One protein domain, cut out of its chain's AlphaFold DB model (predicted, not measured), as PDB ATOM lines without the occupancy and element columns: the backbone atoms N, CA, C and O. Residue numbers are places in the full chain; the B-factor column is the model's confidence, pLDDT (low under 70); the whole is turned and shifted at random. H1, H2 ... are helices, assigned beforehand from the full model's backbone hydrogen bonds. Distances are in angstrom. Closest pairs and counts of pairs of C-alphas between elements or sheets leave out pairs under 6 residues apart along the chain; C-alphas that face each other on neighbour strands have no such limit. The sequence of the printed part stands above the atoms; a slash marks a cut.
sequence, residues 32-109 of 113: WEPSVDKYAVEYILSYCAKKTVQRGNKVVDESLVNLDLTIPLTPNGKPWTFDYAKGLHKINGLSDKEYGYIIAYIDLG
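What this domain is: This is residues 32 to 109 of the 113 residues of an uncharacterized protein of Colwellia sp. (UniProt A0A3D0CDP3). One long helix, H1, has the short helix H2 folded back on it, while a helical hairpin of H3 and H4 packs near its other end: H4 crosses residues 35 to 44 of H1, and H3 lies on the side of H4 away from H1. A long link, residues 67 to 81, runs from H2 to H3. The printed part has 78 residues with four named helices, H1 to H4 in order, and no named strand; its class is all helix. It is only just compact, close to loose, with a radius of gyration of the C-alphas of 13.4 A, and only just elongated, spanning 41 by 27 by 17 A.

Where its parts are: H1, residues 34 to 54, is 30.0 A long and begins at C-alpha 34 (189.941, 206.000, 182.258). H2 holds residues 62 to 66. H3, residues 82 to 90, measures 12.3 A. H4, residues 96 to 107, measures 16.4 A and ends at C-alpha 107 (186.384, 201.882, 165.942).

How they stand to each other: H1 touches H2, closest at the C-alphas of Ser 46 and Leu 64, 4.5 A apart. With residues 35 to 44 alone, H1 touches H4 at a steep tilt of 53 degrees, the same way; the closest C-alphas, of Ala 40 and Gly 100, are 4.4 A apart. H3 and H4 form a hairpin and touch at a shallow tilt of 3 degrees, opposite ways; their closest C-alphas, of Ala 85 and Tyr 99, are 6.4 A apart. H3 is apart from H1 and H2, and H2 is apart from H4. Every O i to N i+4 pair is within hydrogen-bond range in H3 and H4, 16 of 17 in H1 and 0 of 1 in H2, where 2 of 2 O i to N i+3 pairs are.

The domain as a whole: The C-alphas of Gly 56 and Ile 91, the two farthest apart, are 42.5 A apart. The printed part has no cut. The link H2 to H3 is long, H1 to H2 short and H3 to H4 tight. Mean pLDDT of the printed part is 95.6, and no printed residue is under 70.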
ATOM      1  N   TRP A  32     193.583 206.038 177.084       87.00
ATOM      2  CA  TRP A  32     193.411 207.476 176.876       87.00
ATOM      3  C   TRP A  32     192.959 208.182 178.146       87.00
ATOM      4  O   TRP A  32     193.731 208.926 178.754       87.00
ATOM      5  N   GLU A  33     191.709 207.977 178.536       91.81
ATOM      6  CA  GLU A  33     191.097 208.637 179.680       91.81
ATOM      7  C   GLU A  33     190.223 207.617 180.420       91.81
ATOM      8  O   GLU A  33     189.136 207.298 179.942       91.81
ATOM      9  N   PRO A  34     190.637 207.109 181.598       93.44
ATOM     10  CA  PRO A  34     189.941 206.000 182.258       93.44
ATOM     11  C   PRO A  34     188.438 206.220 182.515       93.44
ATOM     12  O   PRO A  34     187.659 205.265 182.508       93.44
ATOM     13  N   SER A  35     188.003 207.469 182.732       94.94
ATOM     14  CA  SER A  35     186.584 207.821 182.900       94.94
ATOM     15  C   SER A  35     185.756 207.611 181.629       94.94
ATOM     16  O   SER A  35     184.578 207.267 181.744       94.94
ATOM     17  N   VAL A  36     186.362 207.760 180.451       96.81
ATOM     18  CA  VAL A  36     185.752 207.551 179.129       96.81
ATOM     19  C   VAL A  36     185.985 206.120 178.647       96.81
ATOM     20  O   VAL A  36     185.050 205.445 178.214       96.81
ATOM     21  N   ASP A  37     187.219 205.632 178.774       96.94
ATOM     22  CA  ASP A  37     187.683 204.344 178.256       96.94
ATOM     23  C   ASP A  37     186.841 203.174 178.774       96.94
ATOM     24  O   ASP A  37     186.519 202.256 178.020       96.94
ATOM     25  N   LYS A  38     186.403 203.226 180.039       97.44
ATOM     26  CA  LYS A  38     185.521 202.199 180.617       97.44
ATOM     27  C   LYS A  38     184.227 202.011 179.820       97.44
ATOM     28  O   LYS A  38     183.741 200.889 179.712       97.44
ATOM     29  N   TYR A  39     183.686 203.083 179.238       98.25
ATOM     30  CA  TYR A  39     182.465 203.025 178.438       98.25
ATOM     31  C   TYR A  39     182.742 202.561 177.007       98.25
ATOM     32  O   TYR A  39     181.911 201.863 176.433       98.25
ATOM     33  N   ALA A  40     183.910 202.882 176.441       98.19
ATOM     34  CA  ALA A  40     184.326 202.327 175.152       98.19
ATOM     35  C   ALA A  40     184.514 200.798 175.237       98.19
ATOM     36  O   ALA A  40     183.979 200.056 174.409       98.19
ATOM     37  N   VAL A  41     185.182 200.319 176.296       98.12
ATOM     38  CA  VAL A  41     185.313 198.885 176.598       98.12
ATOM     39  C   VAL A  41     183.937 198.239 176.782       98.12
ATOM     40  O   VAL A  41     183.653 197.224 176.147       98.12
ATOM     41  N   GLU A  42     183.058 198.836 177.594       98.38
ATOM     42  CA  GLU A  42     181.687 198.347 177.808       98.38
ATOM     43  C   GLU A  42     180.917 198.190 176.485       98.38
ATOM     44  O   GLU A  42     180.308 197.142 176.243       98.38
ATOM     45  N   TYR A  43     180.992 199.189 175.600       98.56
ATOM     46  CA  TYR A  43     180.321 199.159 174.301       98.56
ATOM     47  C   TYR A  43     180.810 197.999 173.427       98.56
ATOM     48  O   TYR A  43     179.998 197.233 172.901       98.56
ATOM     49  N   ILE A  44     182.131 197.837 173.283       98.44
ATOM     50  CA  ILE A  44     182.713 196.772 172.451       98.44
ATOM     51  C   ILE A  44     182.363 195.394 173.002       98.44
ATOM     52  O   ILE A  44     181.947 194.519 172.235       98.44
ATOM     53  N   LEU A  45     182.483 195.199 174.317       98.56
ATOM     54  CA  LEU A  45     182.145 193.925 174.942       98.56
ATOM     55  C   LEU A  45     180.659 193.596 174.782       98.56
ATOM     56  O   LEU A  45     180.320 192.458 174.458       98.56
ATOM     57  N   SER A  46     179.773 194.583 174.921       98.56
ATOM     58  CA  SER A  46     178.341 194.398 174.687       98.56
ATOM     59  C   SER A  46     178.015 194.086 173.226       98.56
ATOM     60  O   SER A  46     177.272 193.140 172.944       98.56
ATOM     61  N   TYR A  47     178.602 194.822 172.279       98.38
ATOM     62  CA  TYR A  47     178.429 194.564 170.849       98.38
ATOM     63  C   TYR A  47     178.862 193.133 170.501       98.38
ATOM     64  O   TYR A  47     178.129 192.373 169.861       98.38
ATOM     65  N   CYS A  48     180.028 192.736 171.002       97.88
ATOM     66  CA  CYS A  48     180.571 191.398 170.857       97.88
ATOM     67  C   CYS A  48     179.691 190.323 171.521       97.88
ATOM     68  O   CYS A  48     179.471 189.264 170.924       97.88
ATOM     69  N   ALA A  49     179.109 190.598 172.693       98.31
ATOM     70  CA  ALA A  49     178.193 189.687 173.375       98.31
ATOM     71  C   ALA A  49     176.927 189.450 172.555       98.31
ATOM     72  O   ALA A  49     176.566 188.301 172.287       98.31
ATOM     73  N   LYS A  50     176.312 190.523 172.048       98.12
ATOM     74  CA  LYS A  50     175.143 190.438 171.163       98.12
ATOM     75  C   LYS A  50     175.461 189.636 169.893       98.12
ATOM     76  O   LYS A  50     174.682 188.759 169.526       98.12
ATOM     77  N   LYS A  51     176.619 189.855 169.251       97.06
ATOM     78  CA  LYS A  51     177.055 189.064 168.078       97.06
ATOM     79  C   LYS A  51     177.315 187.594 168.415       97.06
ATOM     80  O   LYS A  51     177.005 186.720 167.608       97.06
ATOM     81  N   THR A  52     177.869 187.312 169.588       96.56
ATOM     82  CA  THR A  52     178.150 185.946 170.051       96.56
ATOM     83  C   THR A  52     176.860 185.161 170.279       96.56
ATOM     84  O   THR A  52     176.732 184.042 169.775       96.56
ATOM     85  N   VAL A  53     175.868 185.783 170.924       96.06
ATOM     86  CA  VAL A  53     174.526 185.207 171.115       96.06
ATOM     87  C   VAL A  53     173.797 185.022 169.782       96.06
ATOM     88  O   VAL A  53     173.205 183.970 169.556       96.06
ATOM     89  N   GLN A  54     173.900 185.976 168.849       96.00
ATOM     90  CA  GLN A  54     173.335 185.835 167.494       96.00
ATOM     91  C   GLN A  54     173.901 184.632 166.722       96.00
ATOM     92  O   GLN A  54     173.226 184.092 165.851       96.00
ATOM     93  N   ARG A  55     175.123 184.191 167.045       94.19
ATOM     94  CA  ARG A  55     175.750 182.983 166.477       94.19
ATOM     95  C   ARG A  55     175.352 181.691 167.204       94.19
ATOM     96  O   ARG A  55     175.886 180.638 166.874       94.19
ATOM     97  N   GLY A  56     174.450 181.762 168.184       92.88
ATOM     98  CA  GLY A  56     173.958 180.612 168.948       92.88
ATOM     99  C   GLY A  56     174.825 180.211 170.144       92.88
ATOM    100  O   GLY A  56     174.594 179.149 170.714       92.88
ATOM    101  N   ASN A  57     175.807 181.027 170.539       93.44
ATOM    102  CA  ASN A  57     176.663 180.735 171.691       93.44
ATOM    103  C   ASN A  57     176.112 181.362 172.978       93.44
ATOM    104  O   ASN A  57     175.498 182.430 172.945       93.44
ATOM    105  N   LYS A  58     176.404 180.741 174.127       93.88
ATOM    106  CA  LYS A  58     176.095 181.300 175.448       93.88
ATOM    107  C   LYS A  58     177.301 182.063 175.997       93.88
ATOM    108  O   LYS A  58     178.351 181.468 176.222       93.88
ATOM    109  N   VAL A  59     177.148 183.366 176.224       96.81
ATOM    110  CA  VAL A  59     178.178 184.200 176.866       96.81
ATOM    111  C   VAL A  59     178.207 183.981 178.382       96.81
ATOM    112  O   VAL A  59     177.192 183.614 178.970       96.81
ATOM    113  N   VAL A  60     179.364 184.202 179.010       96.31
ATOM    114  CA  VAL A  60     179.532 184.073 180.471       96.31
ATOM    115  C   VAL A  60     178.890 185.251 181.208       96.31
ATOM    116  O   VAL A  60     178.193 185.044 182.198       96.31
ATOM    117  N   ASP A  61     179.090 186.474 180.713       95.81
ATOM    118  CA  ASP A  61     178.473 187.681 181.266       95.81
ATOM    119  C   ASP A  61     177.246 188.083 180.434       95.81
ATOM    120  O   ASP A  61     177.340 188.757 179.405       95.81
ATOM    121  N   GLU A  62     176.072 187.639 180.882       95.12
ATOM    122  CA  GLU A  62     174.792 187.931 180.229       95.12
ATOM    123  C   GLU A  62     174.358 189.400 180.396       95.12
ATOM    124  O   GLU A  62     173.523 189.881 179.624       95.12
ATOM    125  N   SER A  63     174.929 190.150 181.351       96.44
ATOM    126  CA  SER A  63     174.570 191.562 181.556       96.44
ATOM    127  C   SER A  63     174.930 192.419 180.338       96.44
ATOM    128  O   SER A  63     174.146 193.279 179.926       96.44
ATOM    129  N   LEU A  64     176.042 192.087 179.676       97.25
ATOM    130  CA  LEU A  64     176.520 192.739 178.458       97.25
ATOM    131  C   LEU A  64     175.552 192.587 177.279       97.25
ATOM    132  O   LEU A  64     175.499 193.458 176.412       97.25
ATOM    133  N   VAL A  65     174.747 191.523 177.233       97.12
ATOM    134  CA  VAL A  65     173.766 191.302 176.153       97.12
ATOM    135  C   VAL A  65     172.620 192.315 176.233       97.12
ATOM    136  O   VAL A  65     172.082 192.734 175.203       97.12
ATOM    137  N   ASN A  66     172.282 192.749 177.449       94.69
ATOM    138  CA  ASN A  66     171.111 193.573 177.739       94.69
ATOM    139  C   ASN A  66     171.397 195.080 177.747       94.69
ATOM    140  O   ASN A  66     170.465 195.869 177.872       94.69
ATOM    141  N   LEU A  67     172.658 195.490 177.589       96.88
ATOM    142  CA  LEU A  67     173.009 196.904 177.525       96.88
ATOM    143  C   LEU A  67     172.402 197.579 176.291       96.88
ATOM    144  O   LEU A  67     172.354 197.009 175.193       96.88
ATOM    145  N   ASP A  68     171.940 198.810 176.492       96.06
ATOM    146  CA  ASP A  68     171.516 199.700 175.423       96.06
ATOM    147  C   ASP A  68     172.750 200.347 174.788       96.06
ATOM    148  O   ASP A  68     173.506 201.048 175.459       96.06
ATOM    149  N   LEU A  69     172.943 200.085 173.496       96.44
ATOM    150  CA  LEU A  69     174.063 200.580 172.694       96.44
ATOM    151  C   LEU A  69     173.648 201.708 171.748       96.44
ATOM    152  O   LEU A  69     174.315 201.951 170.738       96.44
ATOM    153  N   THR A  70     172.532 202.374 172.044       95.50
ATOM    154  CA  THR A  70     172.070 203.524 171.273       95.50
ATOM    155  C   THR A  70     173.136 204.619 171.268       95.50
ATOM    156  O   THR A  70     173.611 205.064 172.312       95.50
ATOM    157  N   ILE A  71     173.499 205.058 170.064       95.56
ATOM    158  CA  ILE A  71     174.397 206.188 169.834       95.56
ATOM    159  C   ILE A  71     173.545 207.440 169.611       95.56
ATOM    160  O   ILE A  71     172.604 207.386 168.812       95.56
ATOM    161  N   PRO A  72     173.839 208.571 170.280       92.75
ATOM    162  CA  PRO A  72     173.107 209.805 170.039       92.75
ATOM    163  C   PRO A  72     173.275 210.261 168.588       92.75
ATOM    164  O   PRO A  72     174.344 210.119 167.982       92.75
ATOM    165  N   LEU A  73     172.210 210.839 168.032       90.44
ATOM    166  CA  LEU A  73     172.247 211.422 166.695       90.44
ATOM    167  C   LEU A  73     173.262 212.562 166.646       90.44
ATOM    168  O   LEU A  73     173.375 213.365 167.574       90.44
ATOM    169  N   THR A  74     173.980 212.662 165.533       89.25
ATOM    170  CA  THR A  74     174.894 213.778 165.325       89.25
ATOM    171  C   THR A  74     174.108 215.077 165.150       89.25
ATOM    172  O   THR A  74     173.189 215.137 164.328       89.25
ATOM    173  N   PRO A  75     174.478 216.166 165.850       83.88
ATOM    174  CA  PRO A  75     173.749 217.434 165.761       83.88
ATOM    175  C   PRO A  75     173.673 218.038 164.350       83.88
ATOM    176  O   PRO A  75     172.810 218.865 164.075       83.88
ATOM    177  N   ASN A  76     174.583 217.654 163.455       83.31
ATOM    178  CA  ASN A  76     174.669 218.161 162.084       83.31
ATOM    179  C   ASN A  76     174.204 217.148 161.017       83.31
ATOM    180  O   ASN A  76     174.366 217.424 159.827       83.31
ATOM    181  N   GLY A  77     173.691 215.979 161.425       84.31
ATOM    182  CA  GLY A  77     173.250 214.900 160.531       84.31
ATOM    183  C   GLY A  77     174.362 214.224 159.718       84.31
ATOM    184  O   GLY A  77     174.070 213.389 158.866       84.31
ATOM    185  N   LYS A  78     175.635 214.574 159.942       88.44
ATOM    186  CA  LYS A  78     176.789 213.907 159.319       88.44
ATOM    187  C   LYS A  78     177.231 212.726 160.180       88.44
ATOM    188  O   LYS A  78     176.997 212.769 161.379       88.44
ATOM    189  N   PRO A  79     177.919 211.713 159.644       92.94
ATOM    190  CA  PRO A  79     178.465 210.648 160.474       92.94
ATOM    191  C   PRO A  79     179.405 211.140 161.581       92.94
ATOM    192  O   PRO A  79     180.107 212.143 161.418       92.94
ATOM    193  N   TRP A  80     179.450 210.405 162.693       95.38
ATOM    194  CA  TRP A  80     180.401 210.664 163.773       95.38
ATOM    195  C   TRP A  80     181.848 210.530 163.282       95.38
ATOM    196  O   TRP A  80     182.197 209.584 162.573       95.38
ATOM    197  N   THR A  81     182.701 211.462 163.704       95.94
ATOM    198  CA  THR A  81     184.159 211.391 163.550       95.94
ATOM    199  C   THR A  81     184.826 211.584 164.908       95.94
ATOM    200  O   THR A  81     184.255 212.227 165.794       95.94
ATOM    201  N   PHE A  82     186.048 211.065 165.060       95.62
ATOM    202  CA  PHE A  82     186.830 211.207 166.292       95.62
ATOM    203  C   PHE A  82     186.992 212.672 166.703       95.62
ATOM    204  O   PHE A  82     186.703 213.035 167.842       95.62
ATOM    205  N   ASP A  83     187.391 213.530 165.760       95.81
ATOM    206  CA  ASP A  83     187.619 214.951 166.028       95.81
ATOM    207  C   ASP A  83     186.343 215.676 166.453       95.81
ATOM    208  O   ASP A  83     186.373 216.515 167.356       95.81
ATOM    209  N   TYR A  84     185.208 215.339 165.835       95.75
ATOM    210  CA  TYR A  84     183.938 215.974 166.162       95.75
ATOM    211  C   TYR A  84     183.429 215.551 167.545       95.75
ATOM    212  O   TYR A  84     183.071 216.411 168.352       95.75
ATOM    213  N   ALA A  85     183.471 214.251 167.850       96.50
ATOM    214  CA  ALA A  85     183.093 213.724 169.160       96.50
ATOM    215  C   ALA A  85     183.977 214.309 170.275       96.50
ATOM    216  O   ALA A  85     183.472 214.837 171.266       96.50
ATOM    217  N   LYS A  86     185.297 214.335 170.059       96.62
ATOM    218  CA  LYS A  86     186.261 214.944 170.984       96.62
ATOM    219  C   LYS A  86     186.002 216.435 171.192       96.62
ATOM    220  O   LYS A  86     186.121 216.934 172.308       96.62
ATOM    221  N   GLY A  87     185.670 217.160 170.123       96.44
ATOM    222  CA  GLY A  87     185.322 218.577 170.191       96.44
ATOM    223  C   GLY A  87     184.094 218.839 171.065       96.44
ATOM    224  O   GLY A  87     184.133 219.740 171.899       96.44
ATOM    225  N   LEU A  88     183.039 218.031 170.915       96.19
ATOM    226  CA  LEU A  88     181.815 218.157 171.709       96.19
ATOM    227  C   LEU A  88     182.012 217.762 173.178       96.19
ATOM    228  O   LEU A  88     181.539 218.481 174.056       96.19
ATOM    229  N   HIS A  89     182.741 216.681 173.463       97.00
ATOM    230  CA  HIS A  89     183.048 216.269 174.840       97.00
ATOM    231  C   HIS A  89     183.795 217.370 175.607       97.00
ATOM    232  O   HIS A  89     183.382 217.749 176.699       97.00
ATOM    233  N   LYS A  90     184.794 218.008 174.979       96.88
ATOM    234  CA  LYS A  90     185.557 219.122 175.580       96.88
ATOM    235  C   LYS A  90     184.720 220.331 175.995       96.88
ATOM    236  O   LYS A  90     185.154 221.091 176.858       96.88
ATOM    237  N   ILE A  91     183.567 220.549 175.363       96.88
ATOM    238  CA  ILE A  91     182.652 221.651 175.694       96.88
ATOM    239  C   ILE A  91     181.450 221.182 176.528       96.88
ATOM    240  O   ILE A  91     180.459 221.903 176.620       96.88
ATOM    241  N   ASN A  92     181.529 219.989 177.133       96.25
ATOM    242  CA  ASN A  92     180.457 219.335 177.893       96.25
ATOM    243  C   ASN A  92     179.179 219.073 177.071       96.25
ATOM    244  O   ASN A  92     178.084 218.993 177.623       96.25
ATOM    245  N   GLY A  93     179.308 218.954 175.746       95.69
ATOM    246  CA  GLY A  93     178.213 218.598 174.839       95.69
ATOM    247  C   GLY A  93     177.959 217.091 174.732       95.69
ATOM    248  O   GLY A  93     176.956 216.693 174.151       95.69
ATOM    249  N   LEU A  94     178.861 216.268 175.269       97.25
ATOM    250  CA  LEU A  94     178.719 214.821 175.422       97.25
ATOM    251  C   LEU A  94     179.161 214.449 176.837       97.25
ATOM    252  O   LEU A  94     180.168 214.969 177.320       97.25
ATOM    253  N   SER A  95     178.441 213.535 177.477       97.75
ATOM    254  CA  SER A  95     178.923 212.859 178.684       97.75
ATOM    255  C   SER A  95     180.074 211.899 178.363       97.75
ATOM    256  O   SER A  95     180.237 211.470 177.220       97.75
ATOM    257  N   ASP A  96     180.834 211.484 179.382       97.88
ATOM    258  CA  ASP A  96     181.891 210.470 179.226       97.88
ATOM    259  C   ASP A  96     181.361 209.165 178.618       97.88
ATOM    260  O   ASP A  96     182.042 208.528 177.816       97.88
ATOM    261  N   LYS A  97     180.125 208.784 178.974       98.00
ATOM    262  CA  LYS A  97     179.467 207.586 178.445       98.00
ATOM    263  C   LYS A  97     179.167 207.727 176.961       98.00
ATOM    264  O   LYS A  97     179.547 206.857 176.183       98.00
ATOM    265  N   GLU A  98     178.500 208.809 176.570       98.00
ATOM    266  CA  GLU A  98     178.173 209.055 175.163       98.00
ATOM    267  C   GLU A  98     179.440 209.155 174.319       98.00
ATOM    268  O   GLU A  98     179.519 208.539 173.259       98.00
ATOM    269  N   TYR A  99     180.450 209.874 174.810       98.00
ATOM    270  CA  TYR A  99     181.724 209.995 174.118       98.00
ATOM    271  C   TYR A  99     182.410 208.631 173.963       98.00
ATOM    272  O   TYR A  99     182.722 208.250 172.837       98.00
ATOM    273  N   GLY A 100     182.557 207.852 175.041       98.06
ATOM    274  CA  GLY A 100     183.160 206.515 174.985       98.06
ATOM    275  C   GLY A 100     182.417 205.559 174.045       98.06
ATOM    276  O   GLY A 100     183.045 204.846 173.262       98.06
ATOM    277  N   TYR A 101     181.082 205.597 174.043       98.31
ATOM    278  CA  TYR A 101     180.262 204.809 173.121       98.31
ATOM    279  C   TYR A 101     180.467 205.228 171.659       98.31
ATOM    280  O   TYR A 101     180.591 204.368 170.789       98.31
ATOM    281  N   ILE A 102     180.553 206.531 171.374       97.81
ATOM    282  CA  ILE A 102     180.835 207.035 170.023       97.81
ATOM    283  C   ILE A 102     182.231 206.602 169.554       97.81
ATOM    284  O   ILE A 102     182.373 206.197 168.401       97.81
ATOM    285  N   ILE A 103     183.248 206.653 170.424       97.56
ATOM    286  CA  ILE A 103     184.606 206.178 170.102       97.56
ATOM    287  C   ILE A 103     184.563 204.711 169.664       97.56
ATOM    288  O   ILE A 103     184.967 204.393 168.545       97.56
ATOM    289  N   ALA A 104     183.980 203.847 170.495       97.94
ATOM    290  CA  ALA A 104     183.828 202.429 170.191       97.94
ATOM    291  C   ALA A 104     183.010 202.172 168.911       97.94
ATOM    292  O   ALA A 104     183.355 201.306 168.108       97.94
ATOM    293  N   TYR A 105     181.943 202.942 168.686       97.75
ATOM    294  CA  TYR A 105     181.116 202.859 167.482       97.75
ATOM    295  C   TYR A 105     181.904 203.164 166.198       97.75
ATOM    296  O   TYR A 105     181.741 202.473 165.188       97.75
ATOM    297  N   ILE A 106     182.779 204.175 166.238       96.94
ATOM    298  CA  ILE A 106     183.662 204.513 165.117       96.94
ATOM    299  C   ILE A 106     184.734 203.432 164.926       96.94
ATOM    300  O   ILE A 106     184.963 203.021 163.787       96.94
ATOM    301  N   ASP A 107     185.357 202.938 166.003       96.56
ATOM    302  CA  ASP A 107     186.384 201.882 165.942       96.56
ATOM    303  C   ASP A 107     185.841 200.576 165.337       96.56
ATOM    304  O   ASP A 107     186.519 199.917 164.546       96.56
ATOM    305  N   LEU A 108     184.584 200.231 165.638       96.38
ATOM    306  CA  LEU A 108     183.876 199.097 165.031       96.38
ATOM    307  C   LEU A 108     183.466 199.345 163.565       96.38
ATOM    308  O   LEU A 108     182.975 198.429 162.905       96.38
ATOM    309  N   GLY A 109     183.654 200.564 163.049       95.50
ATOM    310  CA  GLY A 109     183.339 200.948 161.673       95.50
ATOM    311  C   GLY A 109     181.848 201.128 161.383       95.50
ATOM    312  O   GLY A 109     181.466 201.163 160.214       95.50
TER     313      GLY A 109